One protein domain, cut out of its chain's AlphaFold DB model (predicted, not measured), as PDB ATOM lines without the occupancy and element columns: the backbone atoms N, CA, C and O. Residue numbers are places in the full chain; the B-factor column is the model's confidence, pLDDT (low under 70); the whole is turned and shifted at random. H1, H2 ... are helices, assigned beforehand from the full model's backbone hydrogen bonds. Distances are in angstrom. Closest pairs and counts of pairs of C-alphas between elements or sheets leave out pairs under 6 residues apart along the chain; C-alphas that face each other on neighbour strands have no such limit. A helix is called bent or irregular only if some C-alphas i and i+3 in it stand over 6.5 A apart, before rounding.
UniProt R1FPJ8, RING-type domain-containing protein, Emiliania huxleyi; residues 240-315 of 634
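AT A GLANCE: This is residues 240 to 315 of the 634 residues of the protein "RING-type domain-containing protein" of Emiliania huxleyi (UniProt R1FPJ8). Two longer helices, H1 and H3, run the same way at a steep tilt, and the short H2 stands near the beginnings of both, with H3 folding back from it. The core is partly loop: the long stretch of residues 263 to 287, between H1 and H2, goes out past the end of H1 and passes back through the middle of the domain. The printed part has 76 residues with three named helices, H1, H2, H3 in that order, and no named strand, and its class is all helix, with 38 of the 76 residues in helices. It is compact, with a radius of gyration of the C-alphas of 12.0 A, and its C-alphas span 34 by 28 by 20 A.

HOW THE PARTS SIT: Read on from Leu 240 to residues 250 to 262, which form H1, and then to residues 288 to 294, which form H2. H1 touches H2 with residues 250 to 254 alone; look at the closest C-alphas, those of Arg 254 and Val 294, 5.7 A apart. Their lines stand at 70.5 degrees, only just about perpendicular. Residues 297 to 314 form H3, which is close to H2 but not clearly touching it; the closest C-alphas are those of Arg 292 and Tyr 300, 6.5 A apart. H2 and H3 run opposite ways at a tilt of 36 degrees, only just steep. H3 is also close to H1 but not clearly touching it, with the closest C-alphas, those of Met 261 and Leu 303, 7.4 A apart. H1 and H3 run the same way at a steep tilt of 41 degrees. In the backbones of H1, H2 and H3, every pair of O i and N i+4 is within hydrogen-bond range.

IN THESE COORDINATES: Find C-alpha 250 at (193.563, 267.179, 226.619); from there H1 runs 18.3 A to C-alpha 262. H2, residues 288 to 294, begins at C-alpha 288 at (200.998, 278.614, 222.295) and is 10.0 A long from first to last C-alpha. H3, residues 297 to 314, is the longest helix, with 18 residues and 25.7 A from first to last C-alpha; it ends at C-alpha 314 at (221.362, 282.702, 226.510). None of the three is bent.

THE WHOLE: The two C-alphas farthest apart are those of Cys 249 and Gln 315, at 36.1 A. The printed part has no cut. The link from H1 to H2 is long, with 25 residues, and their C-alphas lie 3 to 16 A from the mean of the C-alphas; the link from H2 to H3 is tight, with 2 residues. Look in the B-factor column for the model's confidence: the mean pLDDT of the printed part is 79.3, and residues 263 to 273, residue 310 and residues 313 to 315 are under 70.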
ATOM      1  N   LEU A 240     193.583 266.914 220.319       87.69
ATOM      2  CA  LEU A 240     194.323 268.041 219.755       87.69
ATOM      3  C   LEU A 240     195.694 267.579 219.248       87.69
ATOM      4  O   LEU A 240     196.266 266.620 219.767       87.69
ATOM      5  N   HIS A 241     196.250 268.293 218.270       88.75
ATOM      6  CA  HIS A 241     197.563 268.006 217.683       88.75
ATOM      7  C   HIS A 241     198.444 269.261 217.598       88.75
ATOM      8  O   HIS A 241     197.943 270.380 217.477       88.75
ATOM      9  N   ALA A 242     199.768 269.093 217.550       85.50
ATOM     10  CA  ALA A 242     200.719 270.204 217.391       85.50
ATOM     11  C   ALA A 242     200.835 270.744 215.942       85.50
ATOM     12  O   ALA A 242     201.770 271.477 215.639       85.50
ATOM     13  N   GLY A 243     199.920 270.367 215.038       85.69
ATOM     14  CA  GLY A 243     200.017 270.623 213.592       85.69
ATOM     15  C   GLY A 243     200.728 269.510 212.807       85.69
ATOM     16  O   GLY A 243     201.052 269.686 211.640       85.69
ATOM     17  N   CYS A 244     200.976 268.367 213.450       87.81
ATOM     18  CA  CYS A 244     201.687 267.206 212.908       87.81
ATOM     19  C   CYS A 244     200.790 265.971 212.691       87.81
ATOM     20  O   CYS A 244     201.300 264.859 212.639       87.81
ATOM     21  N   GLY A 245     199.463 266.131 212.678       85.31
ATOM     22  CA  GLY A 245     198.496 265.025 212.597       85.31
ATOM     23  C   GLY A 245     198.317 264.229 213.900       85.31
ATOM     24  O   GLY A 245     197.183 263.980 214.294       85.31
ATOM     25  N   HIS A 246     199.403 263.897 214.609       88.56
ATOM     26  CA  HIS A 246     199.379 263.100 215.848       88.56
ATOM     27  C   HIS A 246     198.407 263.652 216.907       88.56
ATOM     28  O   HIS A 246     198.636 264.726 217.473       88.56
ATOM     29  N   GLN A 247     197.338 262.898 217.177       89.12
ATOM     30  CA  GLN A 247     196.259 263.276 218.087       89.12
ATOM     31  C   GLN A 247     196.535 262.823 219.526       89.12
ATOM     32  O   GLN A 247     196.872 261.666 219.780       89.12
ATOM     33  N   MET A 248     196.333 263.722 220.490       90.19
ATOM     34  CA  MET A 248     196.366 263.404 221.920       90.19
ATOM     35  C   MET A 248     195.185 264.047 222.650       90.19
ATOM     36  O   MET A 248     194.747 265.147 222.306       90.19
ATOM     37  N   CYS A 249     194.701 263.381 223.695       90.75
ATOM     38  CA  CYS A 249     193.635 263.883 224.557       90.75
ATOM     39  C   CYS A 249     194.094 265.099 225.397       90.75
ATOM     40  O   CYS A 249     195.287 265.241 225.682       90.75
ATOM     41  N   ILE A 250     193.182 265.982 225.832       88.88
ATOM     42  CA  ILE A 250     193.563 267.179 226.619       88.88
ATOM     43  C   ILE A 250     194.263 266.815 227.942       88.88
ATOM     44  O   ILE A 250     195.272 267.432 228.290       88.88
ATOM     45  N   THR A 251     193.787 265.804 228.674       89.56
ATOM     46  CA  THR A 251     194.441 265.334 229.913       89.56
ATOM     47  C   THR A 251     195.829 264.749 229.630       89.56
ATOM     48  O   THR A 251     196.763 265.006 230.386       89.56
ATOM     49  N   CYS A 252     196.002 264.070 228.496       90.75
ATOM     50  CA  CYS A 252     197.267 263.529 228.005       90.75
ATOM     51  C   CYS A 252     198.279 264.644 227.706       90.75
ATOM     52  O   CYS A 252     199.392 264.633 228.232       90.75
ATOM     53  N   TRP A 253     197.875 265.645 226.912       91.44
ATOM     54  CA  TRP A 253     198.674 266.839 226.621       91.44
ATOM     55  C   TRP A 253     199.091 267.571 227.896       91.44
ATOM     56  O   TRP A 253     200.238 267.998 228.021       91.44
ATOM     57  N   ARG A 254     198.168 267.696 228.854       90.44
ATOM     58  CA  ARG A 254     198.386 268.368 230.135       90.44
ATOM     59  C   ARG A 254     199.407 267.633 231.000       90.44
ATOM     60  O   ARG A 254     200.351 268.257 231.474       90.44
ATOM     61  N   SER A 255     199.223 266.332 231.204       89.38
ATOM     62  CA  SER A 255     200.132 265.511 232.009       89.38
ATOM     63  C   SER A 255     201.517 265.428 231.368       89.38
ATOM     64  O   SER A 255     202.513 265.575 232.069       89.38
ATOM     65  N   TYR A 256     201.593 265.306 230.037       89.38
ATOM     66  CA  TYR A 256     202.857 265.384 229.301       89.38
ATOM     67  C   TYR A 256     203.547 266.743 229.490       89.38
ATOM     68  O   TYR A 256     204.731 266.782 229.815       89.38
ATOM     69  N   ALA A 257     202.817 267.857 229.349       87.38
ATOM     70  CA  ALA A 257     203.350 269.206 229.546       87.38
ATOM     71  C   ALA A 257     203.894 269.431 230.967       87.38
ATOM     72  O   ALA A 257     204.975 269.998 231.119       87.38
ATOM     73  N   LEU A 258     203.173 268.969 231.996       87.12
ATOM     74  CA  LEU A 258     203.588 269.096 233.396       87.12
ATOM     75  C   LEU A 258     204.787 268.195 233.724       87.12
ATOM     76  O   LEU A 258     205.762 268.692 234.280       87.12
ATOM     77  N   ALA A 259     204.794 266.933 233.283       84.50
ATOM     78  CA  ALA A 259     205.962 266.058 233.424       84.50
ATOM     79  C   ALA A 259     207.211 266.679 232.768       84.50
ATOM     80  O   ALA A 259     208.268 266.759 233.390       84.50
ATOM     81  N   ARG A 260     207.067 267.262 231.567       80.88
ATOM     82  CA  ARG A 260     208.150 267.990 230.879       80.88
ATOM     83  C   ARG A 260     208.680 269.203 231.652       80.88
ATOM     84  O   ARG A 260     209.813 269.610 231.422       80.88
ATOM     85  N   MET A 261     207.870 269.803 232.523       79.00
ATOM     86  CA  MET A 261     208.261 270.919 233.394       79.00
ATOM     87  C   MET A 261     208.926 270.442 234.698       79.00
ATOM     88  O   MET A 261     209.822 271.115 235.217       79.00
ATOM     89  N   GLU A 262     208.497 269.287 235.211       73.31
ATOM     90  CA  GLU A 262     208.969 268.667 236.455       73.31
ATOM     91  C   GLU A 262     210.224 267.791 236.269       73.31
ATOM     92  O   GLU A 262     210.960 267.584 237.232       73.31
ATOM     93  N   ASP A 263     210.536 267.352 235.041       68.62
ATOM     94  CA  ASP A 263     211.753 266.610 234.672       68.62
ATOM     95  C   ASP A 263     213.038 267.428 234.945       68.62
ATOM     96  O   ASP A 263     213.659 268.004 234.042       68.62
ATOM     97  N   HIS A 264     213.490 267.465 236.201       49.88
ATOM     98  CA  HIS A 264     214.687 268.193 236.641       49.88
ATOM     99  C   HIS A 264     215.989 267.681 235.996       49.88
ATOM    100  O   HIS A 264     216.930 268.452 235.804       49.88
ATOM    101  N   THR A 265     216.026 266.421 235.560       43.59
ATOM    102  CA  THR A 265     217.069 265.848 234.686       43.59
ATOM    103  C   THR A 265     217.122 266.486 233.293       43.59
ATOM    104  O   THR A 265     218.109 266.304 232.583       43.59
ATOM    105  N   SER A 266     216.101 267.254 232.897       43.84
ATOM    106  CA  SER A 266     215.990 267.929 231.599       43.84
ATOM    107  C   SER A 266     215.878 269.462 231.679       43.84
ATOM    108  O   SER A 266     215.682 270.111 230.652       43.84
ATOM    109  N   TRP A 267     216.134 270.072 232.848       38.62
ATOM    110  CA  TRP A 267     216.288 271.533 233.076       38.62
ATOM    111  C   TRP A 267     217.496 272.180 232.335       38.62
ATOM    112  O   TRP A 267     218.047 273.207 232.735       38.62
ATOM    113  N   LEU A 268     217.961 271.526 231.271       38.00
ATOM    114  CA  LEU A 268     219.319 271.543 230.726       38.00
ATOM    115  C   LEU A 268     219.331 271.677 229.200       38.00
ATOM    116  O   LEU A 268     220.350 271.501 228.535       38.00
ATOM    117  N   ASP A 269     218.192 272.033 228.620       45.16
ATOM    118  CA  ASP A 269     218.147 272.610 227.293       45.16
ATOM    119  C   ASP A 269     216.986 273.583 227.135       45.16
ATOM    120  O   ASP A 269     215.959 273.511 227.809       45.16
ATOM    121  N   ALA A 270     217.158 274.505 226.192       49.81
ATOM    122  CA  ALA A 270     216.115 275.438 225.796       49.81
ATOM    123  C   ALA A 270     214.941 274.748 225.065       49.81
ATOM    124  O   ALA A 270     213.966 275.420 224.744       49.81
ATOM    125  N   SER A 271     215.009 273.434 224.799       52.81
ATOM    126  CA  SER A 271     213.923 272.667 224.182       52.81
ATOM    127  C   SER A 271     212.965 272.003 225.175       52.81
ATOM    128  O   SER A 271     211.825 271.767 224.797       52.81
ATOM    129  N   THR A 272     213.332 271.801 226.440       56.34
ATOM    130  CA  THR A 272     212.401 271.373 227.503       56.34
ATOM    131  C   THR A 272     211.382 272.473 227.813       56.34
ATOM    132  O   THR A 272     210.191 272.213 227.949       56.34
ATOM    133  N   ALA A 273     211.814 273.738 227.771       61.81
ATOM    134  CA  ALA A 273     210.915 274.894 227.778       61.81
ATOM    135  C   ALA A 273     210.045 275.001 226.497       61.81
ATOM    136  O   ALA A 273     209.077 275.760 226.465       61.81
ATOM    137  N   MET A 274     210.366 274.249 225.437       77.31
ATOM    138  CA  MET A 274     209.673 274.236 224.144       77.31
ATOM    139  C   MET A 274     209.026 272.867 223.906       77.31
ATOM    140  O   MET A 274     209.440 272.124 223.015       77.31
ATOM    141  N   ILE A 275     208.011 272.564 224.725       85.94
ATOM    142  CA  ILE A 275     207.158 271.365 224.652       85.94
ATOM    143  C   ILE A 275     206.883 270.986 223.189       85.94
ATOM    144  O   ILE A 275     206.453 271.819 222.392       85.94
ATOM    145  N   ARG A 276     207.151 269.726 222.843       88.62
ATOM    146  CA  ARG A 276     206.967 269.160 221.497       88.62
ATOM    147  C   ARG A 276     205.771 268.211 221.461       88.62
ATOM    148  O   ARG A 276     205.130 267.991 222.484       88.62
ATOM    149  N   CYS A 277     205.489 267.635 220.299       89.44
ATOM    150  CA  CYS A 277     204.697 266.410 220.205       89.44
ATOM    151  C   CYS A 277     205.267 265.312 221.134       89.44
ATOM    152  O   CYS A 277     206.460 265.324 221.453       89.44
ATOM    153  N   ALA A 278     204.411 264.398 221.598       86.00
ATOM    154  CA  ALA A 278     204.825 263.254 222.412       86.00
ATOM    155  C   ALA A 278     205.297 262.049 221.574       86.00
ATOM    156  O   ALA A 278     205.947 261.161 222.121       86.00
ATOM    157  N   ASP A 279     205.007 262.019 220.267       85.19
ATOM    158  CA  ASP A 279     205.535 260.988 219.368       85.19
ATOM    159  C   ASP A 279     207.081 261.064 219.291       85.19
ATOM    160  O   ASP A 279     207.615 262.147 219.021       85.19
ATOM    161  N   PRO A 280     207.819 259.949 219.486       81.44
ATOM    162  CA  PRO A 280     209.285 259.951 219.529       81.44
ATOM    163  C   PRO A 280     209.987 260.431 218.251       81.44
ATOM    164  O   PRO A 280     211.125 260.899 218.326       81.44
ATOM    165  N   ASN A 281     209.337 260.321 217.089       84.06
ATOM    166  CA  ASN A 281     209.889 260.724 215.795       84.06
ATOM    167  C   ASN A 281     209.478 262.162 215.409       84.06
ATOM    168  O   ASN A 281     210.057 262.759 214.496       84.06
ATOM    169  N   CYS A 282     208.504 262.754 216.106       83.94
ATOM    170  CA  CYS A 282     207.929 264.051 215.780       83.94
ATOM    171  C   CYS A 282     208.632 265.226 216.481       83.94
ATOM    172  O   CYS A 282     208.342 265.596 217.620       83.94
ATOM    173  N   GLY A 283     209.502 265.921 215.746       80.50
ATOM    174  CA  GLY A 283     210.195 267.115 216.244       80.50
ATOM    175  C   GLY A 283     209.336 268.381 216.425       80.50
ATOM    176  O   GLY A 283     209.877 269.401 216.860       80.50
ATOM    177  N   VAL A 284     208.042 268.375 216.083       86.62
ATOM    178  CA  VAL A 284     207.201 269.591 216.022       86.62
ATOM    179  C   VAL A 284     206.938 270.176 217.416       86.62
ATOM    180  O   VAL A 284     206.611 269.455 218.355       86.62
ATOM    181  N   VAL A 285     207.089 271.498 217.553       88.25
ATOM    182  CA  VAL A 285     206.843 272.247 218.800       88.25
ATOM    183  C   VAL A 285     205.346 272.528 218.955       88.25
ATOM    184  O   VAL A 285     204.705 272.974 218.007       88.25
ATOM    185  N   ALA A 286     204.797 272.313 220.150       89.19
ATOM    186  CA  ALA A 286     203.410 272.625 220.469       89.19
ATOM    187  C   ALA A 286     203.169 274.154 220.440       89.19
ATOM    188  O   ALA A 286     203.879 274.889 221.137       89.19
ATOM    189  N   PRO A 287     202.191 274.656 219.660       89.19
ATOM    190  CA  PRO A 287     201.920 276.086 219.566       89.19
ATOM    191  C   PRO A 287     201.289 276.643 220.849       89.19
ATOM    192  O   PRO A 287     200.587 275.955 221.589       89.19
ATOM    193  N   ASP A 288     201.487 277.938 221.087       88.88
ATOM    194  CA  ASP A 288     200.998 278.614 222.295       88.88
ATOM    195  C   ASP A 288     199.470 278.658 222.425       88.88
ATOM    196  O   ASP A 288     198.970 278.801 223.536       88.88
ATOM    197  N   SER A 289     198.722 278.521 221.327       88.38
ATOM    198  CA  SER A 289     197.264 278.343 221.352       88.38
ATOM    199  C   SER A 289     196.881 277.047 222.074       88.38
ATOM    200  O   SER A 289     196.203 277.100 223.097       88.38
ATOM    201  N   LEU A 290     197.412 275.915 221.601       89.81
ATOM    202  CA  LEU A 290     197.223 274.582 222.180       89.81
ATOM    203  C   LEU A 290     197.595 274.550 223.670       89.81
ATOM    204  O   LEU A 290     196.838 274.062 224.505       89.81
ATOM    205  N   LEU A 291     198.749 275.121 224.025       88.94
ATOM    206  CA  LEU A 291     199.231 275.112 225.409       88.94
ATOM    207  C   LEU A 291     198.359 275.965 226.353       88.94
ATOM    208  O   LEU A 291     198.198 275.599 227.514       88.94
ATOM    209  N   ARG A 292     197.751 277.062 225.874       89.50
ATOM    210  CA  ARG A 292     196.810 277.889 226.664       89.50
ATOM    211  C   ARG A 292     195.444 277.240 226.875       89.50
ATOM    212  O   ARG A 292     194.755 277.609 227.821       89.50
ATOM    213  N   GLU A 293     195.045 276.337 225.985       88.12
ATOM    214  CA  GLU A 293     193.781 275.598 226.063       88.12
ATOM    215  C   GLU A 293     193.898 274.393 227.013       88.12
ATOM    216  O   GLU A 293     193.037 274.165 227.859       88.12
ATOM    217  N   VAL A 294     195.021 273.674 226.932       89.75
ATOM    218  CA  VAL A 294     195.328 272.479 227.737       89.75
ATOM    219  C   VAL A 294     195.677 272.801 229.201       89.75
ATOM    220  O   VAL A 294     195.293 272.074 230.130       89.75
ATOM    221  N   MET A 295     196.471 273.850 229.429       88.31
ATOM    222  CA  MET A 295     197.055 274.161 230.740       88.31
ATOM    223  C   MET A 295     196.202 275.183 231.504       88.31
ATOM    224  O   MET A 295     195.612 276.092 230.924       88.31
ATOM    225  N   LYS A 296     196.163 275.104 232.843       90.06
ATOM    226  CA  LYS A 296     195.612 276.209 233.649       90.06
ATOM    227  C   LYS A 296     196.555 277.406 233.538       90.06
ATOM    228  O   LYS A 296     197.768 277.236 233.455       90.06
ATOM    229  N   ARG A 297     196.007 278.622 233.645       85.75
ATOM    230  CA  ARG A 297     196.767 279.885 233.524       85.75
ATOM    231  C   ARG A 297     198.083 279.877 234.309       85.75
ATOM    232  O   ARG A 297     199.123 280.020 233.691       85.75
ATOM    233  N   GLY A 298     198.059 279.565 235.608       85.44
ATOM    234  CA  GLY A 298     199.274 279.538 236.438       85.44
ATOM    235  C   GLY A 298     200.331 278.491 236.040       85.44
ATOM    236  O   GLY A 298     201.505 278.676 236.339       85.44
ATOM    237  N   GLU A 299     199.943 277.417 235.347       87.38
ATOM    238  CA  GLU A 299     200.870 276.405 234.814       87.38
ATOM    239  C   GLU A 299     201.518 276.919 233.514       87.38
ATOM    240  O   GLU A 299     202.730 276.814 233.332       87.38
ATOM    241  N   TYR A 300     200.726 277.557 232.644       87.88
ATOM    242  CA  TYR A 300     201.215 278.232 231.439       87.88
ATOM    243  C   TYR A 300     202.091 279.458 231.772       87.88
ATOM    244  O   TYR A 300     203.129 279.658 231.146       87.88
ATOM    245  N   ASP A 301     201.744 280.230 232.805       85.25
ATOM    246  CA  ASP A 301     202.543 281.353 233.312       85.25
ATOM    247  C   ASP A 301     203.917 280.868 233.823       85.25
ATOM    248  O   ASP A 301     204.943 281.503 233.565       85.25
ATOM    249  N   ALA A 302     203.967 279.704 234.486       83.00
ATOM    250  CA  ALA A 302     205.215 279.069 234.915       83.00
ATOM    251  C   ALA A 302     206.070 278.581 233.728       83.00
ATOM    252  O   ALA A 302     207.290 278.779 233.722       83.00
ATOM    253  N   LEU A 303     205.448 278.018 232.684       84.00
ATOM    254  CA  LEU A 303     206.126 277.683 231.425       84.00
ATOM    255  C   LEU A 303     206.706 278.936 230.744       84.00
ATOM    256  O   LEU A 303     207.856 278.926 230.299       84.00
ATOM    257  N   LEU A 304     205.950 280.038 230.708       83.81
ATOM    258  CA  LEU A 304     206.402 281.319 230.159       83.81
ATOM    259  C   LEU A 304     207.579 281.901 230.956       83.81
ATOM    260  O   LEU A 304     208.537 282.412 230.365       83.81
ATOM    261  N   ALA A 305     207.558 281.768 232.285       79.19
ATOM    262  CA  ALA A 305     208.674 282.144 233.147       79.19
ATOM    263  C   ALA A 305     209.923 281.286 232.874       79.19
ATOM    264  O   ALA A 305     211.024 281.829 232.791       79.19
ATOM    265  N   MET A 306     209.787 279.970 232.666       75.88
ATOM    266  CA  MET A 306     210.918 279.108 232.291       75.88
ATOM    267  C   MET A 306     211.491 279.447 230.909       75.88
ATOM    268  O   MET A 306     212.708 279.592 230.783       75.88
ATOM    269  N   ARG A 307     210.642 279.675 229.897       81.56
ATOM    270  CA  ARG A 307     211.069 280.159 228.568       81.56
ATOM    271  C   ARG A 307     211.832 281.486 228.661       81.56
ATOM    272  O   ARG A 307     212.908 281.618 228.079       81.56
ATOM    273  N   SER A 308     211.322 282.435 229.447       76.06
ATOM    274  CA  SER A 308     211.965 283.738 229.682       76.06
ATOM    275  C   SER A 308     213.324 283.588 230.375       76.06
ATOM    276  O   SER A 308     214.318 284.153 229.923       76.06
ATOM    277  N   ASN A 309     213.399 282.757 231.421       72.00
ATOM    278  CA  ASN A 309     214.645 282.437 232.118       72.00
ATOM    279  C   ASN A 309     215.688 281.795 231.190       72.00
ATOM    280  O   ASN A 309     216.868 282.135 231.278       72.00
ATOM    281  N   ALA A 310     215.277 280.894 230.292       69.81
ATOM    282  CA  ALA A 310     216.168 280.268 229.316       69.81
ATOM    283  C   ALA A 310     216.704 281.281 228.286       69.81
ATOM    284  O   ALA A 310     217.905 281.299 228.016       69.81
ATOM    285  N   LEU A 311     215.841 282.164 227.767       73.38
ATOM    286  CA  LEU A 311     216.225 283.233 226.837       73.38
ATOM    287  C   LEU A 311     217.203 284.231 227.475       73.38
ATOM    288  O   LEU A 311     218.203 284.604 226.872       73.38
ATOM    289  N   ILE A 312     216.951 284.644 228.717       71.50
ATOM    290  CA  ILE A 312     217.818 285.593 229.428       71.50
ATOM    291  C   ILE A 312     219.169 284.945 229.763       71.50
ATOM    292  O   ILE A 312     220.203 285.588 229.630       71.50
ATOM    293  N   ARG A 313     219.200 283.644 230.089       64.94
ATOM    294  CA  ARG A 313     220.452 282.885 230.268       64.94
ATOM    295  C   ARG A 313     221.259 282.696 228.977       64.94
ATOM    296  O   ARG A 313     222.453 282.427 229.077       64.94
ATOM    297  N   SER A 314     220.648 282.808 227.792       64.94
ATOM    298  CA  SER A 314     221.362 282.702 226.510       64.94
ATOM    299  C   SER A 314     221.879 284.043 225.976       64.94
ATOM    300  O   SER A 314     222.794 284.044 225.153       64.94
ATOM    301  N   GLN A 315     221.349 285.177 226.449       65.88
ATOM    302  CA  GLN A 315     221.748 286.513 225.996       65.88
ATOM    303  C   GLN A 315     222.687 287.205 226.999       65.88
ATOM    304  O   GLN A 315     222.224 287.702 228.023       65.88
TER     305      GLN A 315